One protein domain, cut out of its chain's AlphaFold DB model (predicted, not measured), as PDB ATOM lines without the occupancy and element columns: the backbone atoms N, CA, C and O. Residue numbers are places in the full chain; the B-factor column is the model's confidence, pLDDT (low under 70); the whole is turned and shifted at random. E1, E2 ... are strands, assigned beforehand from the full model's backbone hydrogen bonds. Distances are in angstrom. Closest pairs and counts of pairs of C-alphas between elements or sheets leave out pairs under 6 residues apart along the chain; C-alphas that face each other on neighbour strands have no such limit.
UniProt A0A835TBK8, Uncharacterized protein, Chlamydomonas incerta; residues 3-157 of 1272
ATOM      1  N   ALA A   3     137.090 108.650  57.431       81.88
ATOM      2  CA  ALA A   3     138.386 108.175  56.933       81.88
ATOM      3  C   ALA A   3     139.143 107.346  57.984       81.88
ATOM      4  O   ALA A   3     139.925 106.470  57.624       81.88
ATOM      5  N   LEU A   4     138.887 107.622  59.264       90.12
ATOM      6  CA  LEU A   4     139.416 106.906  60.418       90.12
ATOM      7  C   LEU A   4     138.314 106.838  61.481       90.12
ATOM      8  O   LEU A   4     137.714 107.865  61.795       90.12
ATOM      9  N   PHE A   5     138.028 105.650  62.001       92.00
ATOM     10  CA  PHE A   5     136.991 105.406  63.006       92.00
ATOM     11  C   PHE A   5     137.554 104.463  64.071       92.00
ATOM     12  O   PHE A   5     137.985 103.355  63.749       92.00
ATOM     13  N   PHE A   6     137.562 104.913  65.320       94.25
ATOM     14  CA  PHE A   6     137.862 104.108  66.496       94.25
ATOM     15  C   PHE A   6     136.547 103.715  67.161       94.25
ATOM     16  O   PHE A   6     135.662 104.557  67.316       94.25
ATOM     17  N   ARG A   7     136.458 102.463  67.602       93.75
ATOM     18  CA  ARG A   7     135.480 101.985  68.580       93.75
ATOM     19  C   ARG A   7     136.248 101.439  69.769       93.75
ATOM     20  O   ARG A   7     137.300 100.829  69.572       93.75
ATOM     21  N   VAL A   8     135.738 101.633  70.973       93.12
ATOM     22  CA  VAL A   8     136.124 100.798  72.109       93.12
ATOM     23  C   VAL A   8     134.870 100.105  72.591       93.12
ATOM     24  O   VAL A   8     133.945 100.773  73.034       93.12
ATOM     25  N   ASP A   9     134.850  98.785  72.470       90.38
ATOM     26  CA  ASP A   9     133.874  97.908  73.109       90.38
ATOM     27  C   ASP A   9     134.387  97.533  74.508       90.38
ATOM     28  O   ASP A   9     135.600  97.429  74.708       90.38
ATOM     29  N   TRP A  10     133.506  97.291  75.481       87.56
ATOM     30  CA  TRP A  10     133.903  96.720  76.775       87.56
ATOM     31  C   TRP A  10     132.872  95.762  77.362       87.56
ATOM     32  O   TRP A  10     131.673  95.839  77.101       87.56
ATOM     33  N   SER A  11     133.359  94.882  78.232       80.94
ATOM     34  CA  SER A  11     132.557  94.038  79.110       80.94
ATOM     35  C   SER A  11     133.139  94.047  80.524       80.94
ATOM     36  O   SER A  11     134.356  93.994  80.723       80.94
ATOM     37  N   ALA A  12     132.275  94.123  81.538       75.25
ATOM     38  CA  ALA A  12     132.695  93.822  82.903       75.25
ATOM     39  C   ALA A  12     132.873  92.306  83.045       75.25
ATOM     40  O   ALA A  12     132.022  91.528  82.617       75.25
ATOM     41  N   LEU A  13     133.957  91.885  83.694       67.88
ATOM     42  CA  LEU A  13     134.259  90.478  83.970       67.88
ATOM     43  C   LEU A  13     133.421  89.909  85.133       67.88
ATOM     44  O   LEU A  13     133.541  88.734  85.469       67.88
ATOM     45  N   VAL A  14     132.569  90.739  85.744       57.81
ATOM     46  CA  VAL A  14     131.627  90.398  86.817       57.81
ATOM     47  C   VAL A  14     130.272  91.025  86.483       57.81
ATOM     48  O   VAL A  14     130.218  92.165  86.012       57.81
ATOM     49  N   ARG A  15     129.167  90.316  86.755       44.44
ATOM     50  CA  ARG A  15     127.805  90.855  86.602       44.44
ATOM     51  C   ARG A  15     127.464  91.854  87.710       44.44
ATOM     52  O   ARG A  15     126.689  91.552  88.610       44.44
ATOM     53  N   SER A  16     127.978  93.075  87.593       49.38
ATOM     54  CA  SER A  16     127.293  94.224  88.190       49.38
ATOM     55  C   SER A  16     125.902  94.361  87.560       49.38
ATOM     56  O   SER A  16     125.752  94.191  86.348       49.38
ATOM     57  N   ALA A  17     124.893  94.731  88.354       45.75
ATOM     58  CA  ALA A  17     123.548  95.030  87.853       45.75
ATOM     59  C   ALA A  17     123.513  96.234  86.884       45.75
ATOM     60  O   ALA A  17     122.518  96.442  86.191       45.75
ATOM     61  N   ARG A  18     124.590  97.031  86.834       57.03
ATOM     62  CA  ARG A  18     124.817  98.104  85.857       57.03
ATOM     63  C   ARG A  18     126.287  98.155  85.457       57.03
ATOM     64  O   ARG A  18     127.165  98.158  86.321       57.03
ATOM     65  N   LEU A  19     126.557  98.233  84.161       59.72
ATOM     66  CA  LEU A  19     127.892  98.579  83.677       59.72
ATOM     67  C   LEU A  19     128.133 100.077  83.923       59.72
ATOM     68  O   LEU A  19     127.190 100.855  83.776       59.72
ATOM     69  N   PRO A  20     129.346 100.492  84.324       67.38
ATOM     70  CA  PRO A  20     129.660 101.905  84.453       67.38
ATOM     71  C   PRO A  20     129.716 102.572  83.078       67.38
ATOM     72  O   PRO A  20     130.126 101.956  82.091       67.38
ATOM     73  N   ASP A  21     129.332 103.843  83.068       76.69
ATOM     74  CA  ASP A  21     129.561 104.782  81.975       76.69
ATOM     75  C   ASP A  21     131.079 104.914  81.747       76.69
ATOM     76  O   ASP A  21     131.837 105.186  82.693       76.69
ATOM     77  N   LEU A  22     131.532 104.594  80.533       84.88
ATOM     78  CA  LEU A  22     132.938 104.364  80.208       84.88
ATOM     79  C   LEU A  22     133.283 105.020  78.872       84.88
ATOM     80  O   LEU A  22     132.691 104.745  77.839       84.88
ATOM     81  N   GLU A  23     134.299 105.869  78.935       89.69
ATOM     82  CA  GLU A  23     134.422 107.051  78.092       89.69
ATOM     83  C   GLU A  23     135.667 106.994  77.201       89.69
ATOM     84  O   GLU A  23     136.796 106.982  77.709       89.69
ATOM     85  N   ILE A  24     135.505 106.973  75.876       93.69
ATOM     86  CA  ILE A  24     136.638 106.903  74.944       93.69
ATOM     87  C   ILE A  24     137.378 108.247  74.855       93.69
ATOM     88  O   ILE A  24     136.834 109.287  74.479       93.69
ATOM     89  N   ALA A  25     138.681 108.207  75.139       94.12
ATOM     90  CA  ALA A  25     139.600 109.322  74.957       94.12
ATOM     91  C   ALA A  25     140.689 108.961  73.939       94.12
ATOM     92  O   ALA A  25     141.550 108.122  74.204       94.12
ATOM     93  N   VAL A  26     140.673 109.622  72.778       95.00
ATOM     94  CA  VAL A  26     141.700 109.474  71.734       95.00
ATOM     95  C   VAL A  26     142.634 110.682  71.773       95.00
ATOM     96  O   VAL A  26     142.241 111.788  71.408       95.00
ATOM     97  N   GLY A  27     143.874 110.487  72.221       94.62
ATOM     98  CA  GLY A  27     144.930 111.500  72.245       94.62
ATOM     99  C   GLY A  27     145.861 111.414  71.031       94.62
ATOM    100  O   GLY A  27     146.090 110.336  70.497       94.62
ATOM    101  N   TRP A  28     146.445 112.527  70.585       94.50
ATOM    102  CA  TRP A  28     147.478 112.514  69.531       94.50
ATOM    103  C   TRP A  28     148.425 113.712  69.628       94.50
ATOM    104  O   TRP A  28     148.111 114.722  70.258       94.50
ATOM    105  N   LEU A  29     149.590 113.622  68.980       90.81
ATOM    106  CA  LEU A  29     150.578 114.703  68.894       90.81
ATOM    107  C   LEU A  29     150.592 115.309  67.486       90.81
ATOM    108  O   LEU A  29     151.001 114.644  66.541       90.81
ATOM    109  N   ALA A  30     150.210 116.581  67.347       88.31
ATOM    110  CA  ALA A  30     150.295 117.320  66.084       88.31
ATOM    111  C   ALA A  30     151.029 118.654  66.295       88.31
ATOM    112  O   ALA A  30     150.690 119.430  67.187       88.31
ATOM    113  N   GLY A  31     152.066 118.924  65.495       88.69
ATOM    114  CA  GLY A  31     152.872 120.150  65.618       88.69
ATOM    115  C   GLY A  31     153.553 120.337  66.985       88.69
ATOM    116  O   GLY A  31     153.771 121.468  67.407       88.69
ATOM    117  N   GLY A  32     153.835 119.247  67.707       87.75
ATOM    118  CA  GLY A  32     154.413 119.275  69.058       87.75
ATOM    119  C   GLY A  32     153.416 119.526  70.198       87.75
ATOM    120  O   GLY A  32     153.802 119.418  71.359       87.75
ATOM    121  N   GLN A  33     152.141 119.808  69.907       86.75
ATOM    122  CA  GLN A  33     151.077 119.887  70.914       86.75
ATOM    123  C   GLN A  33     150.317 118.558  71.009       86.75
ATOM    124  O   GLN A  33     150.062 117.911  69.989       86.75
ATOM    125  N   ARG A  34     149.940 118.157  72.233       88.94
ATOM    126  CA  ARG A  34     149.049 117.012  72.469       88.94
ATOM    127  C   ARG A  34     147.596 117.484  72.457       88.94
ATOM    128  O   ARG A  34     147.227 118.357  73.237       88.94
ATOM    129  N   TYR A  35     146.802 116.882  71.585       91.06
ATOM    130  CA  TYR A  35     145.355 117.044  71.500       91.06
ATOM    131  C   TYR A  35     144.664 115.794  72.045       91.06
ATOM    132  O   TYR A  35     145.295 114.746  72.199       91.06
ATOM    133  N   GLU A  36     143.374 115.915  72.336       92.12
ATOM    134  CA  GLU A  36     142.519 114.823  72.788       92.12
ATOM    135  C   GLU A  36     141.094 115.034  72.283       92.12
ATOM    136  O   GLU A  36     140.608 116.163  72.244       92.12
ATOM    137  N   LEU A  37     140.436 113.932  71.938       92.06
ATOM    138  CA  LEU A  37     139.020 113.844  71.632       92.06
ATOM    139  C   LEU A  37     138.357 112.919  72.662       92.06
ATOM    140  O   LEU A  37     138.676 111.733  72.710       92.06
ATOM    141  N   SER A  38     137.476 113.481  73.489       89.00
ATOM    142  CA  SER A  38     136.681 112.804  74.529       89.00
ATOM    143  C   SER A  38     135.534 113.727  74.950       89.00
ATOM    144  O   SER A  38     135.778 114.938  75.036       89.00
ATOM    145  N   PHE A  39     134.347 113.204  75.278       79.38
ATOM    146  CA  PHE A  39     133.163 113.975  75.718       79.38
ATOM    147  C   PHE A  39     133.526 115.081  76.721       79.38
ATOM    148  O   PHE A  39     133.277 116.269  76.521       79.38
ATOM    149  N   SER A  40     134.266 114.673  77.748       60.62
ATOM    150  CA  SER A  40     134.702 115.467  78.895       60.62
ATOM    151  C   SER A  40     135.656 116.633  78.615       60.62
ATOM    152  O   SER A  40     135.842 117.487  79.487       60.62
ATOM    153  N   ARG A  41     136.260 116.705  77.423       54.41
ATOM    154  CA  ARG A  41     137.162 117.799  77.016       54.41
ATOM    155  C   ARG A  41     136.811 118.431  75.663       54.41
ATOM    156  O   ARG A  41     137.612 119.201  75.140       54.41
ATOM    157  N   CYS A  42     135.591 118.235  75.153       43.62
ATOM    158  CA  CYS A  42     135.066 118.914  73.950       43.62
ATOM    159  C   CYS A  42     134.839 120.444  74.108       43.62
ATOM    160  O   CYS A  42     134.108 121.056  73.337       43.62
ATOM    161  N   GLY A  43     135.471 121.081  75.100       36.75
ATOM    162  CA  GLY A  43     135.527 122.530  75.293       36.75
ATOM    163  C   GLY A  43     136.902 123.098  74.932       36.75
ATOM    164  O   GLY A  43     137.581 123.652  75.798       36.75
ATOM    165  N   SER A  44     137.337 122.941  73.678       36.25
ATOM    166  CA  SER A  44     138.535 123.623  73.172       36.25
ATOM    167  C   SER A  44     138.293 125.132  72.989       36.25
ATOM    168  O   SER A  44     137.162 125.622  72.991       36.25
ATOM    169  N   THR A  45     139.375 125.910  72.900       35.19
ATOM    170  CA  THR A  45     139.356 127.383  73.029       35.19
ATOM    171  C   THR A  45     138.806 128.144  71.811       35.19
ATOM    172  O   THR A  45     138.943 129.363  71.738       35.19
ATOM    173  N   ASP A  46     138.219 127.442  70.845       31.56
ATOM    174  CA  ASP A  46     137.866 127.903  69.498       31.56
ATOM    175  C   ASP A  46     136.351 127.917  69.189       31.56
ATOM    176  O   ASP A  46     135.941 128.192  68.064       31.56
ATOM    177  N   GLY A  47     135.500 127.766  70.211       33.62
ATOM    178  CA  GLY A  47     134.143 128.338  70.233       33.62
ATOM    179  C   GLY A  47     133.059 127.652  69.388       33.62
ATOM    180  O   GLY A  47     131.894 128.041  69.480       33.62
ATOM    181  N   SER A  48     133.388 126.623  68.607       29.77
ATOM    182  CA  SER A  48     132.408 125.763  67.933       29.77
ATOM    183  C   SER A  48     131.948 124.635  68.862       29.77
ATOM    184  O   SER A  48     132.564 123.574  68.904       29.77
ATOM    185  N   GLY A  49     130.864 124.865  69.606       41.97
ATOM    186  CA  GLY A  49     130.291 123.887  70.538       41.97
ATOM    187  C   GLY A  49     129.627 122.690  69.852       41.97
ATOM    188  O   GLY A  49     128.407 122.658  69.735       41.97
ATOM    189  N   TYR A  50     130.437 121.719  69.430       42.50
ATOM    190  CA  TYR A  50     130.080 120.328  69.133       42.50
ATOM    191  C   TYR A  50     131.321 119.443  69.334       42.50
ATOM    192  O   TYR A  50     132.410 119.943  69.601       42.50
ATOM    193  N   ASN A  51     131.159 118.129  69.186       55.09
ATOM    194  CA  ASN A  51     132.151 117.088  69.474       55.09
ATOM    195  C   ASN A  51     133.412 117.089  68.568       55.09
ATOM    196  O   ASN A  51     133.997 116.028  68.381       55.09
ATOM    197  N   GLU A  52     133.812 118.212  67.954       61.88
ATOM    198  CA  GLU A  52     134.879 118.294  66.942       61.88
ATOM    199  C   GLU A  52     136.213 118.852  67.472       61.88
ATOM    200  O   GLU A  52     136.390 120.064  67.557       61.88
ATOM    201  N   VAL A  53     137.219 117.993  67.690       76.12
ATOM    202  CA  VAL A  53     138.607 118.438  67.951       76.12
ATOM    203  C   VAL A  53     139.476 118.184  66.718       76.12
ATOM    204  O   VAL A  53     139.682 117.041  66.306       76.12
ATOM    205  N   ARG A  54     139.956 119.266  66.079       82.44
ATOM    206  CA  ARG A  54     140.591 119.249  64.736       82.44
ATOM    207  C   ARG A  54     139.820 118.370  63.730       82.44
ATOM    208  O   ARG A  54     140.413 117.585  62.995       82.44
ATOM    209  N   GLY A  55     138.490 118.488  63.720       82.50
ATOM    210  CA  GLY A  55     137.609 117.753  62.809       82.50
ATOM    211  C   GLY A  55     137.389 116.273  63.143       82.50
ATOM    212  O   GLY A  55     136.772 115.586  62.334       82.50
ATOM    213  N   GLY A  56     137.862 115.776  64.289       86.00
ATOM    214  CA  GLY A  56     137.486 114.463  64.819       86.00
ATOM    215  C   GLY A  56     136.248 114.568  65.690       86.00
ATOM    216  O   GLY A  56     136.264 115.349  66.633       86.00
ATOM    217  N   LEU A  57     135.212 113.801  65.360       88.44
ATOM    218  CA  LEU A  57     133.922 113.717  66.037       88.44
ATOM    219  C   LEU A  57     133.928 112.611  67.094       88.44
ATOM    220  O   LEU A  57     134.107 111.437  66.768       88.44
ATOM    221  N   TYR A  58     133.680 112.971  68.350       88.38
ATOM    222  CA  TYR A  58     133.295 112.012  69.387       88.38
ATOM    223  C   TYR A  58     131.825 111.589  69.186       88.38
ATOM    224  O   TYR A  58     130.978 112.413  68.822       88.38
ATOM    225  N   GLY A  59     131.534 110.304  69.381       80.31
ATOM    226  CA  GLY A  59     130.261 109.663  69.046       80.31
ATOM    227  C   GLY A  59     130.012 108.377  69.836       80.31
ATOM    228  O   GLY A  59     129.685 107.349  69.243       80.31
ATOM    229  N   GLY A  60     130.222 108.430  71.151       67.75
ATOM    230  CA  GLY A  60     129.504 107.598  72.117       67.75
ATOM    231  C   GLY A  60     128.507 108.456  72.904       67.75
ATOM    232  O   GLY A  60     128.659 109.677  72.971       67.75
ATOM    233  N   ASP A  61     127.496 107.828  73.491       62.38
ATOM    234  CA  ASP A  61     126.688 108.381  74.578       62.38
ATOM    235  C   ASP A  61     126.137 107.220  75.415       62.38
ATOM    236  O   ASP A  61     125.023 106.746  75.208       62.38
ATOM    237  N   SER A  62     126.960 106.720  76.343       53.47
ATOM    238  CA  SER A  62     126.781 105.444  77.064       53.47
ATOM    239  C   SER A  62     125.659 105.422  78.124       53.47
ATOM    240  O   SER A  62     125.732 104.730  79.143       53.47
ATOM    241  N   LEU A  63     124.554 106.126  77.861       49.25
ATOM    242  CA  LEU A  63     123.313 106.029  78.624       49.25
ATOM    243  C   LEU A  63     122.635 104.674  78.362       49.25
ATOM    244  O   LEU A  63     122.020 104.441  77.321       49.25
ATOM    245  N   ILE A  64     122.745 103.791  79.359       49.97
ATOM    246  CA  ILE A  64     122.305 102.385  79.383       49.97
ATOM    247  C   ILE A  64     120.843 102.217  78.914       49.97
ATOM    248  O   ILE A  64     119.910 102.227  79.715       49.97
ATOM    249  N   THR A  65     120.644 102.032  77.606       40.50
ATOM    250  CA  THR A  65     119.313 101.887  76.974       40.50
ATOM    251  C   THR A  65     119.244 100.793  75.900       40.50
ATOM    252  O   THR A  65     118.150 100.393  75.497       40.50
ATOM    253  N   HIS A  66     120.379 100.223  75.480       39.00
ATOM    254  CA  HIS A  66     120.439  99.065  74.582       39.00
ATOM    255  C   HIS A  66     121.129  97.882  75.270       39.00
ATOM    256  O   HIS A  66     122.337  97.872  75.485       39.00
ATOM    257  N   ALA A  67     120.343  96.860  75.621       43.56
ATOM    258  CA  ALA A  67     120.703  95.809  76.584       43.56
ATOM    259  C   ALA A  67     121.787  94.791  76.138       43.56
ATOM    260  O   ALA A  67     121.891  93.723  76.736       43.56
ATOM    261  N   ASN A  68     122.558  95.077  75.085       51.75
ATOM    262  CA  ASN A  68     123.681  94.256  74.602       51.75
ATOM    263  C   ASN A  68     124.789  95.064  73.882       51.75
ATOM    264  O   ASN A  68     125.740  94.449  73.403       51.75
ATOM    265  N   GLU A  69     124.694  96.396  73.768       53.03
ATOM    266  CA  GLU A  69     125.698  97.211  73.062       53.03
ATOM    267  C   GLU A  69     126.427  98.135  74.044       53.03
ATOM    268  O   GLU A  69     125.831  99.025  74.643       53.03
ATOM    269  N   THR A  70     127.721  97.873  74.230       75.81
ATOM    270  CA  THR A  70     128.586  98.493  75.244       75.81
ATOM    271  C   THR A  70     129.860  98.992  74.575       75.81
ATOM    272  O   THR A  70     130.940  98.421  74.737       75.81
ATOM    273  N   TYR A  71     129.700 100.007  73.724       87.31
ATOM    274  CA  TYR A  71     130.799 100.613  72.987       87.31
ATOM    275  C   TYR A  71     130.637 102.121  72.826       87.31
ATOM    276  O   TYR A  71     129.527 102.641  72.738       87.31
ATOM    277  N   GLU A  72     131.766 102.797  72.645       89.06
ATOM    278  CA  GLU A  72     131.827 104.195  72.225       89.06
ATOM    279  C   GLU A  72     132.644 104.344  70.950       89.06
ATOM    280  O   GLU A  72     133.420 103.453  70.592       89.06
ATOM    281  N   SER A  73     132.498 105.479  70.260       92.81
ATOM    282  CA  SER A  73     133.258 105.751  69.043       92.81
ATOM    283  C   SER A  73     133.836 107.161  68.962       92.81
ATOM    284  O   SER A  73     133.291 108.123  69.500       92.81
ATOM    285  N   ALA A  74     134.950 107.283  68.245       93.38
ATOM    286  CA  ALA A  74     135.613 108.545  67.936       93.38
ATOM    287  C   ALA A  74     136.140 108.485  66.495       93.38
ATOM    288  O   ALA A  74     136.843 107.541  66.127       93.38
ATOM    289  N   TYR A  75     135.774 109.442  65.639       93.12
ATOM    290  CA  TYR A  75     135.969 109.295  64.195       93.12
ATOM    291  C   TYR A  75     136.202 110.601  63.435       93.12
ATOM    292  O   TYR A  75     135.611 111.637  63.709       93.12
ATOM    293  N   TRP A  76     137.021 110.537  62.390       92.69
ATOM    294  CA  TRP A  76     137.345 111.668  61.523       92.69
ATOM    295  C   TRP A  76     136.640 111.520  60.169       92.69
ATOM    296  O   TRP A  76     136.882 110.532  59.467       92.69
ATOM    297  N   PRO A  77     135.779 112.468  59.748       87.56
ATOM    298  CA  PRO A  77     135.195 112.483  58.409       87.56
ATOM    299  C   PRO A  77     136.250 112.465  57.295       87.56
ATOM    300  O   PRO A  77     137.377 112.935  57.459       87.56
ATOM    301  N   LEU A  78     135.865 111.954  56.123       81.00
ATOM    302  CA  LEU A  78     136.702 112.003  54.920       81.00
ATOM    303  C   LEU A  78     137.147 113.444  54.610       81.00
ATOM    304  O   LEU A  78     136.317 114.343  54.492       81.00
ATOM    305  N   GLY A  79     138.464 113.644  54.490       80.88
ATOM    306  CA  GLY A  79     139.080 114.959  54.281       80.88
ATOM    307  C   GLY A  79     139.293 115.802  55.548       80.88
ATOM    308  O   GLY A  79     139.665 116.964  55.421       80.88
ATOM    309  N   ARG A  80     139.061 115.252  56.750       81.94
ATOM    310  CA  ARG A  80     139.279 115.939  58.041       81.94
ATOM    311  C   ARG A  80     140.240 115.232  59.004       81.94
ATOM    312  O   ARG A  80     140.456 115.740  60.099       81.94
ATOM    313  N   THR A  81     140.827 114.097  58.630       74.75
ATOM    314  CA  THR A  81     141.882 113.450  59.428       74.75
ATOM    315  C   THR A  81     143.074 114.412  59.596       74.75
ATOM    316  O   THR A  81     143.554 114.916  58.581       74.75
ATOM    317  N   PRO A  82     143.539 114.712  60.825       67.44
ATOM    318  CA  PRO A  82     144.686 115.591  61.057       67.44
ATOM    319  C   PRO A  82     146.012 114.911  60.672       67.44
ATOM    320  O   PRO A  82     146.032 113.730  60.337       67.44
ATOM    321  N   ASP A  83     147.122 115.646  60.802       72.50
ATOM    322  CA  ASP A  83     148.492 115.143  60.598       72.50
ATOM    323  C   ASP A  83     149.214 114.694  61.901       72.50
ATOM    324  O   ASP A  83     150.175 115.344  62.331       72.50
ATOM    325  N   PRO A  84     148.808 113.592  62.563       71.88
ATOM    326  CA  PRO A  84     149.701 112.786  63.387       71.88
ATOM    327  C   PRO A  84     149.914 111.405  62.745       71.88
ATOM    328  O   PRO A  84     149.016 110.829  62.134       71.88
ATOM    329  N   SER A  85     151.093 110.813  62.936       79.12
ATOM    330  CA  SER A  85     151.293 109.399  62.595       79.12
ATOM    331  C   SER A  85     150.677 108.453  63.627       79.12
ATOM    332  O   SER A  85     150.304 107.346  63.261       79.12
ATOM    333  N   VAL A  86     150.554 108.871  64.894       93.44
ATOM    334  CA  VAL A  86     150.145 108.009  66.015       93.44
ATOM    335  C   VAL A  86     149.010 108.631  66.830       93.44
ATOM    336  O   VAL A  86     149.075 109.801  67.214       93.44
ATOM    337  N   TYR A  87     148.011 107.802  67.131       95.25
ATOM    338  CA  TYR A  87     146.881 108.082  68.015       95.25
ATOM    339  C   TYR A  87     146.969 107.163  69.241       95.25
ATOM    340  O   TYR A  87     147.024 105.948  69.084       95.25
ATOM    341  N   ASP A  88     146.982 107.721  70.446       96.06
ATOM    342  CA  ASP A  88     146.893 106.992  71.715       96.06
ATOM    343  C   ASP A  88     145.414 106.847  72.106       96.06
ATOM    344  O   ASP A  88     144.679 107.830  72.051       96.06
ATOM    345  N   VAL A  89     144.964 105.661  72.520       95.44
ATOM    346  CA  VAL A  89     143.564 105.418  72.912       95.44
ATOM    347  C   VAL A  89     143.479 104.933  74.354       95.44
ATOM    348  O   VAL A  89     144.147 103.978  74.764       95.44
ATOM    349  N   CYS A  90     142.626 105.608  75.116       95.50
ATOM    350  CA  CYS A  90     142.354 105.354  76.519       95.50
ATOM    351  C   CYS A  90     140.846 105.275  76.764       95.50
ATOM    352  O   CYS A  90     140.056 105.850  76.017       95.50
ATOM    353  N   VAL A  91     140.473 104.635  77.866       93.00
ATOM    354  CA  VAL A  91     139.130 104.689  78.445       93.00
ATOM    355  C   VAL A  91     139.157 105.424  79.781       93.00
ATOM    356  O   VAL A  91     140.099 105.270  80.558       93.00
ATOM    357  N   ARG A  92     138.143 106.247  80.031       89.38
ATOM    358  CA  ARG A  92     137.862 106.939  81.296       89.38
ATOM    359  C   ARG A  92     136.626 106.336  81.951       89.38
ATOM    360  O   ARG A  92     135.870 105.616  81.311       89.38
ATOM    361  N   TRP A  93     136.423 106.646  83.222       84.56
ATOM    362  CA  TRP A  93     135.239 106.253  83.979       84.56
ATOM    363  C   TRP A  93     134.995 107.256  85.112       84.56
ATOM    364  O   TRP A  93     135.932 107.908  85.588       84.56
ATOM    365  N   LEU A  94     133.735 107.402  85.525       67.19
ATOM    366  CA  LEU A  94     133.336 108.310  86.608       67.19
ATOM    367  C   LEU A  94     133.445 107.661  87.999       67.19
ATOM    368  O   LEU A  94     133.946 108.298  88.924       67.19
ATOM    369  N   ASP A  95     133.027 106.399  88.117       64.19
ATOM    370  CA  ASP A  95     132.844 105.680  89.386       64.19
ATOM    371  C   ASP A  95     133.776 104.458  89.529       64.19
ATOM    372  O   ASP A  95     134.611 104.170  88.672       64.19
ATOM    373  N   PHE A  96     133.657 103.717  90.635       60.47
ATOM    374  CA  PHE A  96     134.392 102.468  90.860       60.47
ATOM    375  C   PHE A  96     133.963 101.382  89.858       60.47
ATOM    376  O   PHE A  96     132.821 100.923  89.872       60.47
ATOM    377  N   VAL A  97     134.893 100.943  89.008       59.72
ATOM    378  CA  VAL A  97     134.635  99.935  87.970       59.72
ATOM    379  C   VAL A  97     135.063  98.539  88.457       59.72
ATOM    380  O   VAL A  97     136.204  98.393  88.908       59.72
ATOM    381  N   PRO A  98     134.210  97.493  88.364       66.31
ATOM    382  CA  PRO A  98     134.664  96.103  88.499       66.31
ATOM    383  C   PRO A  98     135.712  95.763  87.420       66.31
ATOM    384  O   PRO A  98     135.780  96.462  86.411       66.31
ATOM    385  N   PRO A  99     136.513  94.688  87.565       78.75
ATOM    386  CA  PRO A  99     137.492  94.303  86.548       78.75
ATOM    387  C   PRO A  99     136.867  94.243  85.148       78.75
ATOM    388  O   PRO A  99     135.894  93.519  84.937       78.75
ATOM    389  N   LEU A 100     137.400  95.022  84.204       83.94
ATOM    390  CA  LEU A 100     136.810  95.213  82.874       83.94
ATOM    391  C   LEU A 100     137.769  94.753  81.773       83.94
ATOM    392  O   LEU A 100     138.984  94.920  81.892       83.94
ATOM    393  N   ASN A 101     137.224  94.205  80.692       86.69
ATOM    394  CA  ASN A 101     137.933  93.968  79.439       86.69
ATOM    395  C   ASN A 101     137.453  94.997  78.413       86.69
ATOM    396  O   ASN A 101     136.251  95.086  78.183       86.69
ATOM    397  N   ALA A 102     138.362  95.763  77.808       89.81
ATOM    398  CA  ALA A 102     138.025  96.704  76.741       89.81
ATOM    399  C   ALA A 102     138.832  96.412  75.475       89.81
ATOM    400  O   ALA A 102     140.053  96.250  75.539       89.81
ATOM    401  N   SER A 103     138.161  96.377  74.325       90.19
ATOM    402  CA  SER A 103     138.735  96.153  72.998       90.19
ATOM    403  C   SER A 103     138.621  97.402  72.122       90.19
ATOM    404  O   SER A 103     137.565  97.740  71.593       90.19
ATOM    405  N   MET A 104     139.758  98.069  71.911       94.06
ATOM    406  CA  MET A 104     139.907  99.083  70.873       94.06
ATOM    407  C   MET A 104     139.929  98.403  69.503       94.06
ATOM    408  O   MET A 104     140.802  97.582  69.220       94.06
ATOM    409  N   THR A 105     139.043  98.828  68.612       92.94
ATOM    410  CA  THR A 105     139.007  98.404  67.212       92.94
ATOM    411  C   THR A 105     139.053  99.635  66.300       92.94
ATOM    412  O   THR A 105     138.522 100.692  66.639       92.94
ATOM    413  N   VAL A 106     139.757  99.536  65.169       91.88
ATOM    414  CA  VAL A 106     140.085 100.671  64.291       91.88
ATOM    415  C   VAL A 106     139.777 100.328  62.836       91.88
ATOM    416  O   VAL A 106     140.265  99.327  62.306       91.88
ATOM    417  N   TRP A 107     139.009 101.193  62.174       90.81
ATOM    418  CA  TRP A 107     138.607 101.069  60.774       90.81
ATOM    419  C   TRP A 107     139.034 102.291  59.955       90.81
ATOM    420  O   TRP A 107     139.104 103.414  60.460       90.81
ATOM    421  N   ARG A 108     139.245 102.073  58.655       87.06
ATOM    422  CA  ARG A 108     139.481 103.109  57.637       87.06
ATOM    423  C   ARG A 108     138.421 103.058  56.536       87.06
ATOM    424  O   ARG A 108     137.475 102.268  56.584       87.06
ATOM    425  N   ASP A 109     138.591 103.921  55.538       83.56
ATOM    426  CA  ASP A 109     137.956 103.812  54.220       83.56
ATOM    427  C   ASP A 109     136.416 103.772  54.285       83.56
ATOM    428  O   ASP A 109     135.746 102.935  53.687       83.56
ATOM    429  N   GLY A 110     135.835 104.683  55.069       75.88
ATOM    430  CA  GLY A 110     134.391 104.797  55.281       75.88
ATOM    431  C   GLY A 110     133.834 103.927  56.409       75.88
ATOM    432  O   GLY A 110     132.644 104.048  56.694       75.88
ATOM    433  N   GLY A 111     134.672 103.100  57.045       73.44
ATOM    434  CA  GLY A 111     134.280 101.992  57.924       73.44
ATOM    435  C   GLY A 111     134.342 100.624  57.228       73.44
ATOM    436  O   GLY A 111     134.110  99.601  57.864       73.44
ATOM    437  N   ALA A 112     134.670 100.581  55.930       74.25
ATOM    438  CA  ALA A 112     134.641  99.358  55.123       74.25
ATOM    439  C   ALA A 112     135.826  98.407  55.372       74.25
ATOM    440  O   ALA A 112     135.758  97.239  54.991       74.25
ATOM    441  N   ARG A 113     136.911  98.886  55.994       84.44
ATOM    442  CA  ARG A 113     138.123  98.098  56.256       84.44
ATOM    443  C   ARG A 113     138.530  98.199  57.721       84.44
ATOM    444  O   ARG A 113     139.001  99.244  58.160       84.44
ATOM    445  N   LEU A 114     138.397  97.089  58.448       86.12
ATOM    446  CA  LEU A 114     139.094  96.858  59.714       86.12
ATOM    447  C   LEU A 114     140.609  96.872  59.447       86.12
ATOM    448  O   LEU A 114     141.074  96.172  58.546       86.12
ATOM    449  N   VAL A 115     141.367  97.669  60.204       85.56
ATOM    450  CA  VAL A 115     142.835  97.757  60.077       85.56
ATOM    451  C   VAL A 115     143.579  97.304  61.325       85.56
ATOM    452  O   VAL A 115     144.670  96.757  61.205       85.56
ATOM    453  N   ALA A 116     142.989  97.455  62.512       85.88
ATOM    454  CA  ALA A 116     143.550  96.906  63.739       85.88
ATOM    455  C   ALA A 116     142.468  96.633  64.792       85.88
ATOM    456  O   ALA A 116     141.455  97.325  64.845       85.88
ATOM    457  N   SER A 117     142.720  95.667  65.674       84.94
ATOM    458  CA  SER A 117     141.998  95.503  66.939       84.94
ATOM    459  C   SER A 117     142.984  95.113  68.041       84.94
ATOM    460  O   SER A 117     144.035  94.529  67.762       84.94
ATOM    461  N   ARG A 118     142.685  95.494  69.283       88.88
ATOM    462  CA  ARG A 118     143.503  95.240  70.472       88.88
ATOM    463  C   ARG A 118     142.645  95.330  71.730       88.88
ATOM    464  O   ARG A 118     141.921  96.304  71.894       88.88
ATOM    465  N   TRP A 119     142.801  94.387  72.654       86.62
ATOM    466  CA  TRP A 119     142.136  94.423  73.958       86.62
ATOM    467  C   TRP A 119     143.098  94.658  75.128       86.62
ATOM    468  O   TRP A 119     144.321  94.569  74.983       86.62
ATOM    469  N   THR A 120     142.547  95.028  76.284       86.62
ATOM    470  CA  THR A 120     143.255  95.207  77.560       86.62
ATOM    471  C   THR A 120     142.294  94.952  78.721       86.62
ATOM    472  O   THR A 120     141.181  95.473  78.736       86.62
ATOM    473  N   ILE A 121     142.744  94.163  79.703       83.19
ATOM    474  CA  ILE A 121     142.004  93.894  80.941       83.19
ATOM    475  C   ILE A 121     142.531  94.792  82.064       83.19
ATOM    476  O   ILE A 121     143.707  94.729  82.428       83.19
ATOM    477  N   PHE A 122     141.641  95.573  82.671       82.88
ATOM    478  CA  PHE A 122     141.932  96.426  83.821       82.88
ATOM    479  C   PHE A 122     141.588  95.662  85.108       82.88
ATOM    480  O   PHE A 122     140.509  95.790  85.679       82.88
ATOM    481  N   ALA A 123     142.513  94.802  85.540       59.72
ATOM    482  CA  ALA A 123     142.265  93.759  86.542       59.72
ATOM    483  C   ALA A 123     142.238  94.214  88.020       59.72
ATOM    484  O   ALA A 123     142.250  93.358  88.906       59.72
ATOM    485  N   LYS A 124     142.292  95.520  88.325       55.88
ATOM    486  CA  LYS A 124     142.616  96.004  89.680       55.88
ATOM    487  C   LYS A 124     141.619  97.043  90.223       55.88
ATOM    488  O   LYS A 124     141.710  98.205  89.824       55.88
ATOM    489  N   PRO A 125     140.742  96.686  91.182       46.47
ATOM    490  CA  PRO A 125     140.040  97.693  91.972       46.47
ATOM    491  C   PRO A 125     141.057  98.498  92.798       46.47
ATOM    492  O   PRO A 125     141.988  97.930  93.373       46.47
ATOM    493  N   GLY A 126     140.899  99.823  92.844       44.03
ATOM    494  CA  GLY A 126     141.779 100.710  93.617       44.03
ATOM    495  C   GLY A 126     143.129 101.058  92.968       44.03
ATOM    496  O   GLY A 126     144.046 101.464  93.677       44.03
ATOM    497  N   LEU A 127     143.279 100.916  91.645       42.53
ATOM    498  CA  LEU A 127     144.231 101.762  90.908       42.53
ATOM    499  C   LEU A 127     143.661 103.184  90.808       42.53
ATOM    500  O   LEU A 127     142.442 103.332  90.723       42.53
ATOM    501  N   ASP A 128     144.529 104.202  90.816       45.16
ATOM    502  CA  ASP A 128     144.120 105.611  90.788       45.16
ATOM    503  C   ASP A 128     143.103 105.860  89.671       45.16
ATOM    504  O   ASP A 128     143.383 105.631  88.488       45.16
ATOM    505  N   VAL A 129     141.902 106.292  90.068       50.00
ATOM    506  CA  VAL A 129     140.777 106.524  89.159       50.00
ATOM    507  C   VAL A 129     141.255 107.488  88.080       50.00
ATOM    508  O   VAL A 129     141.684 108.599  88.400       50.00
ATOM    509  N   PHE A 130     141.180 107.093  86.804       62.03
ATOM    510  CA  PHE A 130     141.503 107.992  85.695       62.03
ATOM    511  C   PHE A 130     140.346 108.974  85.491       62.03
ATOM    512  O   PHE A 130     139.619 108.936  84.498       62.03
ATOM    513  N   THR A 131     140.158 109.824  86.502       57.44
ATOM    514  CA  THR A 131     139.059 110.770  86.568       57.44
ATOM    515  C   THR A 131     139.121 111.715  85.383       57.44
ATOM    516  O   THR A 131     140.175 112.078  84.853       57.44
ATOM    517  N   VAL A 132     137.930 112.178  85.042       56.53
ATOM    518  CA  VAL A 132     137.550 113.075  83.952       56.53
ATOM    519  C   VAL A 132     138.395 114.368  83.842       56.53
ATOM    520  O   VAL A 132     138.283 115.111  82.869       56.53
ATOM    521  N   ARG A 133     139.260 114.673  84.821       56.28
ATOM    522  CA  ARG A 133     139.921 115.978  84.969       56.28
ATOM    523  C   ARG A 133     141.436 115.985  84.768       56.28
ATOM    524  O   ARG A 133     141.927 116.976  84.233       56.28
ATOM    525  N   GLU A 134     142.191 114.954  85.150       56.72
ATOM    526  CA  GLU A 134     143.591 115.198  85.568       56.72
ATOM    527  C   GLU A 134     144.702 114.940  84.534       56.72
ATOM    528  O   GLU A 134     145.774 115.531  84.653       56.72
ATOM    529  N   SER A 135     144.489 114.156  83.470       76.69
ATOM    530  CA  SER A 135     145.502 114.023  82.401       76.69
ATOM    531  C   SER A 135     144.928 113.713  81.014       76.69
ATOM    532  O   SER A 135     143.909 113.035  80.877       76.69
ATOM    533  N   LEU A 136     145.605 114.222  79.976       90.19
ATOM    534  CA  LEU A 136     145.348 113.867  78.575       90.19
ATOM    535  C   LEU A 136     145.733 112.401  78.337       90.19
ATOM    536  O   LEU A 136     146.739 111.953  78.886       90.19
ATOM    537  N   CYS A 137     144.988 111.679  77.503       93.94
ATOM    538  CA  CYS A 137     145.292 110.308  77.110       93.94
ATOM    539  C   CYS A 137     146.696 110.203  76.497       93.94
ATOM    540  O   CYS A 137     147.070 110.987  75.618       93.94
ATOM    541  N   SER A 138     147.469 109.233  76.983       93.75
ATOM    542  CA  SER A 138     148.814 108.859  76.546       93.75
ATOM    543  C   SER A 138     149.183 107.471  77.123       93.75
ATOM    544  O   SER A 138     148.463 106.971  77.992       93.75
ATOM    545  N   PRO A 139     150.310 106.846  76.727       94.00
ATOM    546  CA  PRO A 139     150.677 105.500  77.193       94.00
ATOM    547  C   PRO A 139     150.927 105.350  78.707       94.00
ATOM    548  O   PRO A 139     150.906 104.235  79.246       94.00
ATOM    549  N   THR A 140     151.145 106.455  79.427       90.25
ATOM    550  CA  THR A 140     151.340 106.442  80.888       90.25
ATOM    551  C   THR A 140     150.032 106.431  81.685       90.25
ATOM    552  O   THR A 140     150.072 106.195  82.888       90.25
ATOM    553  N   ASN A 141     148.877 106.676  81.058       91.69
ATOM    554  CA  ASN A 141     147.596 106.815  81.759       91.69
ATOM    555  C   ASN A 141     147.065 105.460  82.281       91.69
ATOM    556  O   ASN A 141     147.326 104.425  81.659       91.69
ATOM    557  N   PRO A 142     146.283 105.422  83.381       85.69
ATOM    558  CA  PRO A 142     145.762 104.162  83.924       85.69
ATOM    559  C   PRO A 142     144.852 103.406  82.946       85.69
ATOM    560  O   PRO A 142     144.962 102.189  82.848       85.69
ATOM    561  N   GLY A 143     144.011 104.127  82.194       90.25
ATOM    562  CA  GLY A 143     143.034 103.576  81.246       90.25
ATOM    563  C   GLY A 143     143.524 103.359  79.805       90.25
ATOM    564  O   GLY A 143     142.704 103.213  78.907       90.25
ATOM    565  N   TYR A 144     144.831 103.408  79.530       94.88
ATOM    566  CA  TYR A 144     145.376 103.262  78.168       94.88
ATOM    567  C   TYR A 144     145.275 101.815  77.643       94.88
ATOM    568  O   TYR A 144     145.760 100.891  78.294       94.88
ATOM    569  N   ILE A 145     144.690 101.631  76.450       94.19
ATOM    570  CA  ILE A 145     144.520 100.324  75.773       94.19
ATOM    571  C   ILE A 145     145.639 100.077  74.746       94.19
ATOM    572  O   ILE A 145     146.120  98.954  74.563       94.19
ATOM    573  N   GLY A 146     146.063 101.129  74.043       94.81
ATOM    574  CA  GLY A 146     147.084 101.034  73.007       94.81
ATOM    575  C   GLY A 146     147.198 102.291  72.157       94.81
ATOM    576  O   GLY A 146     146.412 103.226  72.282       94.81
ATOM    577  N   SER A 147     148.190 102.293  71.274       95.38
ATOM    578  CA  SER A 147     148.372 103.315  70.246       95.38
ATOM    579  C   SER A 147     148.144 102.702  68.863       95.38
ATOM    580  O   SER A 147     148.438 101.525  68.644       95.38
ATOM    581  N   TYR A 148     147.649 103.489  67.914       95.38
ATOM    582  CA  TYR A 148     147.482 103.112  66.511       95.38
ATOM    583  C   TYR A 148     148.303 104.041  65.612       95.38
ATOM    584  O   TYR A 148     148.167 105.264  65.675       95.38
ATOM    585  N   ASP A 149     149.157 103.445  64.781       93.06
ATOM    586  CA  ASP A 149     149.928 104.120  63.741       93.06
ATOM    587  C   ASP A 149     149.129 104.144  62.427       93.06
ATOM    588  O   ASP A 149     148.886 103.104  61.809       93.06
ATOM    589  N   TYR A 150     148.734 105.344  62.000       89.12
ATOM    590  CA  TYR A 150     147.950 105.602  60.787       89.12
ATOM    591  C   TYR A 150     148.783 105.521  59.495       89.12
ATOM    592  O   TYR A 150     148.233 105.312  58.409       89.12
ATOM    593  N   VAL A 151     150.108 105.668  59.588       87.12
ATOM    594  CA  VAL A 151     151.030 105.552  58.447       87.12
ATOM    595  C   VAL A 151     151.362 104.083  58.182       87.12
ATOM    596  O   VAL A 151     151.391 103.660  57.030       87.12
ATOM    597  N   ASN A 152     151.566 103.302  59.245       87.06
ATOM    598  CA  ASN A 152     151.951 101.889  59.186       87.06
ATOM    599  C   ASN A 152     150.777 100.903  59.375       87.06
ATOM    600  O   ASN A 152     151.005  99.697  59.438       87.06
ATOM    601  N   ASP A 153     149.537 101.402  59.466       86.19
ATOM    602  CA  ASP A 153     148.293 100.622  59.601       86.19
ATOM    603  C   ASP A 153     148.310  99.618  60.783       86.19
ATOM    604  O   ASP A 153     147.793  98.506  60.692       86.19
ATOM    605  N   ARG A 154     148.923  99.997  61.918       86.06
ATOM    606  CA  ARG A 154     149.274  99.062  63.005       86.06
ATOM    607  C   ARG A 154     148.907  99.568  64.398       86.06
ATOM    608  O   ARG A 154     149.388 100.613  64.825       86.06
ATOM    609  N   ALA A 155     148.167  98.765  65.167       85.12
ATOM    610  CA  ALA A 155     148.047  98.956  66.616       85.12
ATOM    611  C   ALA A 155     149.216  98.315  67.387       85.12
ATOM    612  O   ALA A 155     149.707  97.237  67.039       85.12
ATOM    613  N   PHE A 156     149.648  98.970  68.460       88.38
ATOM    614  CA  PHE A 156     150.740  98.550  69.334       88.38
ATOM    615  C   PHE A 156     150.522  99.069  70.767       88.38
ATOM    616  O   PHE A 156     149.561  99.780  71.047       88.38
ATOM    617  N   VAL A 157     151.407  98.689  71.686       81.50
ATOM    618  CA  VAL A 157     151.530  99.305  73.015       81.50
ATOM    619  C   VAL A 157     152.969  99.763  73.164       81.50
ATOM    620  O   VAL A 157     153.891  99.023  72.817       81.50
TER     621      VAL A 157
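AT A GLANCE: This is residues 3 to 157 of the 1272 residues of an uncharacterized protein of Chlamydomonas incerta (UniProt A0A835TBK8). This is a sandwich of two five-stranded antiparallel sheets, face to face, with E4, E5, E1, E7 and E8 in one layer and E3, E2, E6, E9 and E10 in the other. Both layers are strongly twisted, their strands cross at 31 degrees, and three long loops, residues 38 to 55, 59 to 70 and 123 to 143, run between strands. The printed part has 155 residues with no named helix and ten named strands, E1 to E10 in order along the chain; the class is all strand, though only 70 of the residues are in named elements. The whole is compact, with a radius of gyration of the C-alphas of 14.9 A, and rounded, spanning 42 by 34 by 31 A.

HOW THE PARTS SIT: Start with the sheet whose order is E4, residues 56 to 58, E5, residues 71 to 77, E1, residues 3 to 12, E7, residues 100 to 108, and E8, residues 113 to 122. Look first at E1, an inner strand: against E7, antiparallel at 165 degrees, N 7 and O 105 are 2.9 A apart, within hydrogen-bond range. Against E5, antiparallel at 173 degrees, N 6 and O 74 are 2.8 A apart. Outward from there, the hairpin of E7 and E8 has N 104 and O 118 at 2.8 A, and the hairpin of E4 and E5 has N 57 and O 75 at 2.8 A; E4 and E8 are the edge strands. Now find the second sheet, in order E3, residues 33 to 37, E2, residues 22 to 30, E6, residues 86 to 93, E9, residues 144 to 149, and E10, residues 154 to 156. E2 and E6 are antiparallel at 153 degrees, with N 25 and O 90 at 2.9 A, and E6 and E9 at 159 degrees, with N 87 and O 148 at 2.9 A. The hairpin of E2 and E3 has N 35 and O 28 at 2.9 A, and the hairpin of E9 and E10 has N 156 and O 147 at 2.8 A. The parts of the two sheets that face each other are 8.4 A apart centre to centre, with best planes 27 degrees apart. Between the sheets, the closest C-alphas of E8 and E9 are those of Thr 120 and Ile 145, 5.6 A apart, and those of E8 and E10 are Ala 116 and Ala 155, 5.7 A apart. For E3 and E4, the closest are those of Leu 37 and Tyr 58, 6.4 A apart. E1 and E6 are near each other, with 7 pairs of C-alphas within 10 A, while E1 and E9, for instance, are apart.

IN THESE COORDINATES: Find C-alpha 3 at (138.386, 108.175, 56.933); from there E1 runs 30.2 A to C-alpha 12 at (132.695, 93.822, 82.903). E2 is 25.9 A long from first to last C-alpha, E6 23.4 A, E7 26.6 A and E8 27.9 A. E5 is 19.3 A long, and E9 15.2 A. E3, E4 and E10 are shorter; E10 ends at C-alpha 156, at (150.740, 98.550, 69.334).

THE WHOLE: The C-alphas of Ala 17 and Gly 31, 44.6 A apart, are the two farthest from each other. The printed part has no cut from residue 3 to residue 157. The links E3 to E4, E4 to E5 and E8 to E9 are long, with 18, 12 and 21 residues. The mean pLDDT of the printed part is 76.2, and 49 residues are under 70: residues 13 to 20, 40 to 52, 60 to 69, 82, 94 to 98 and 123 to 134.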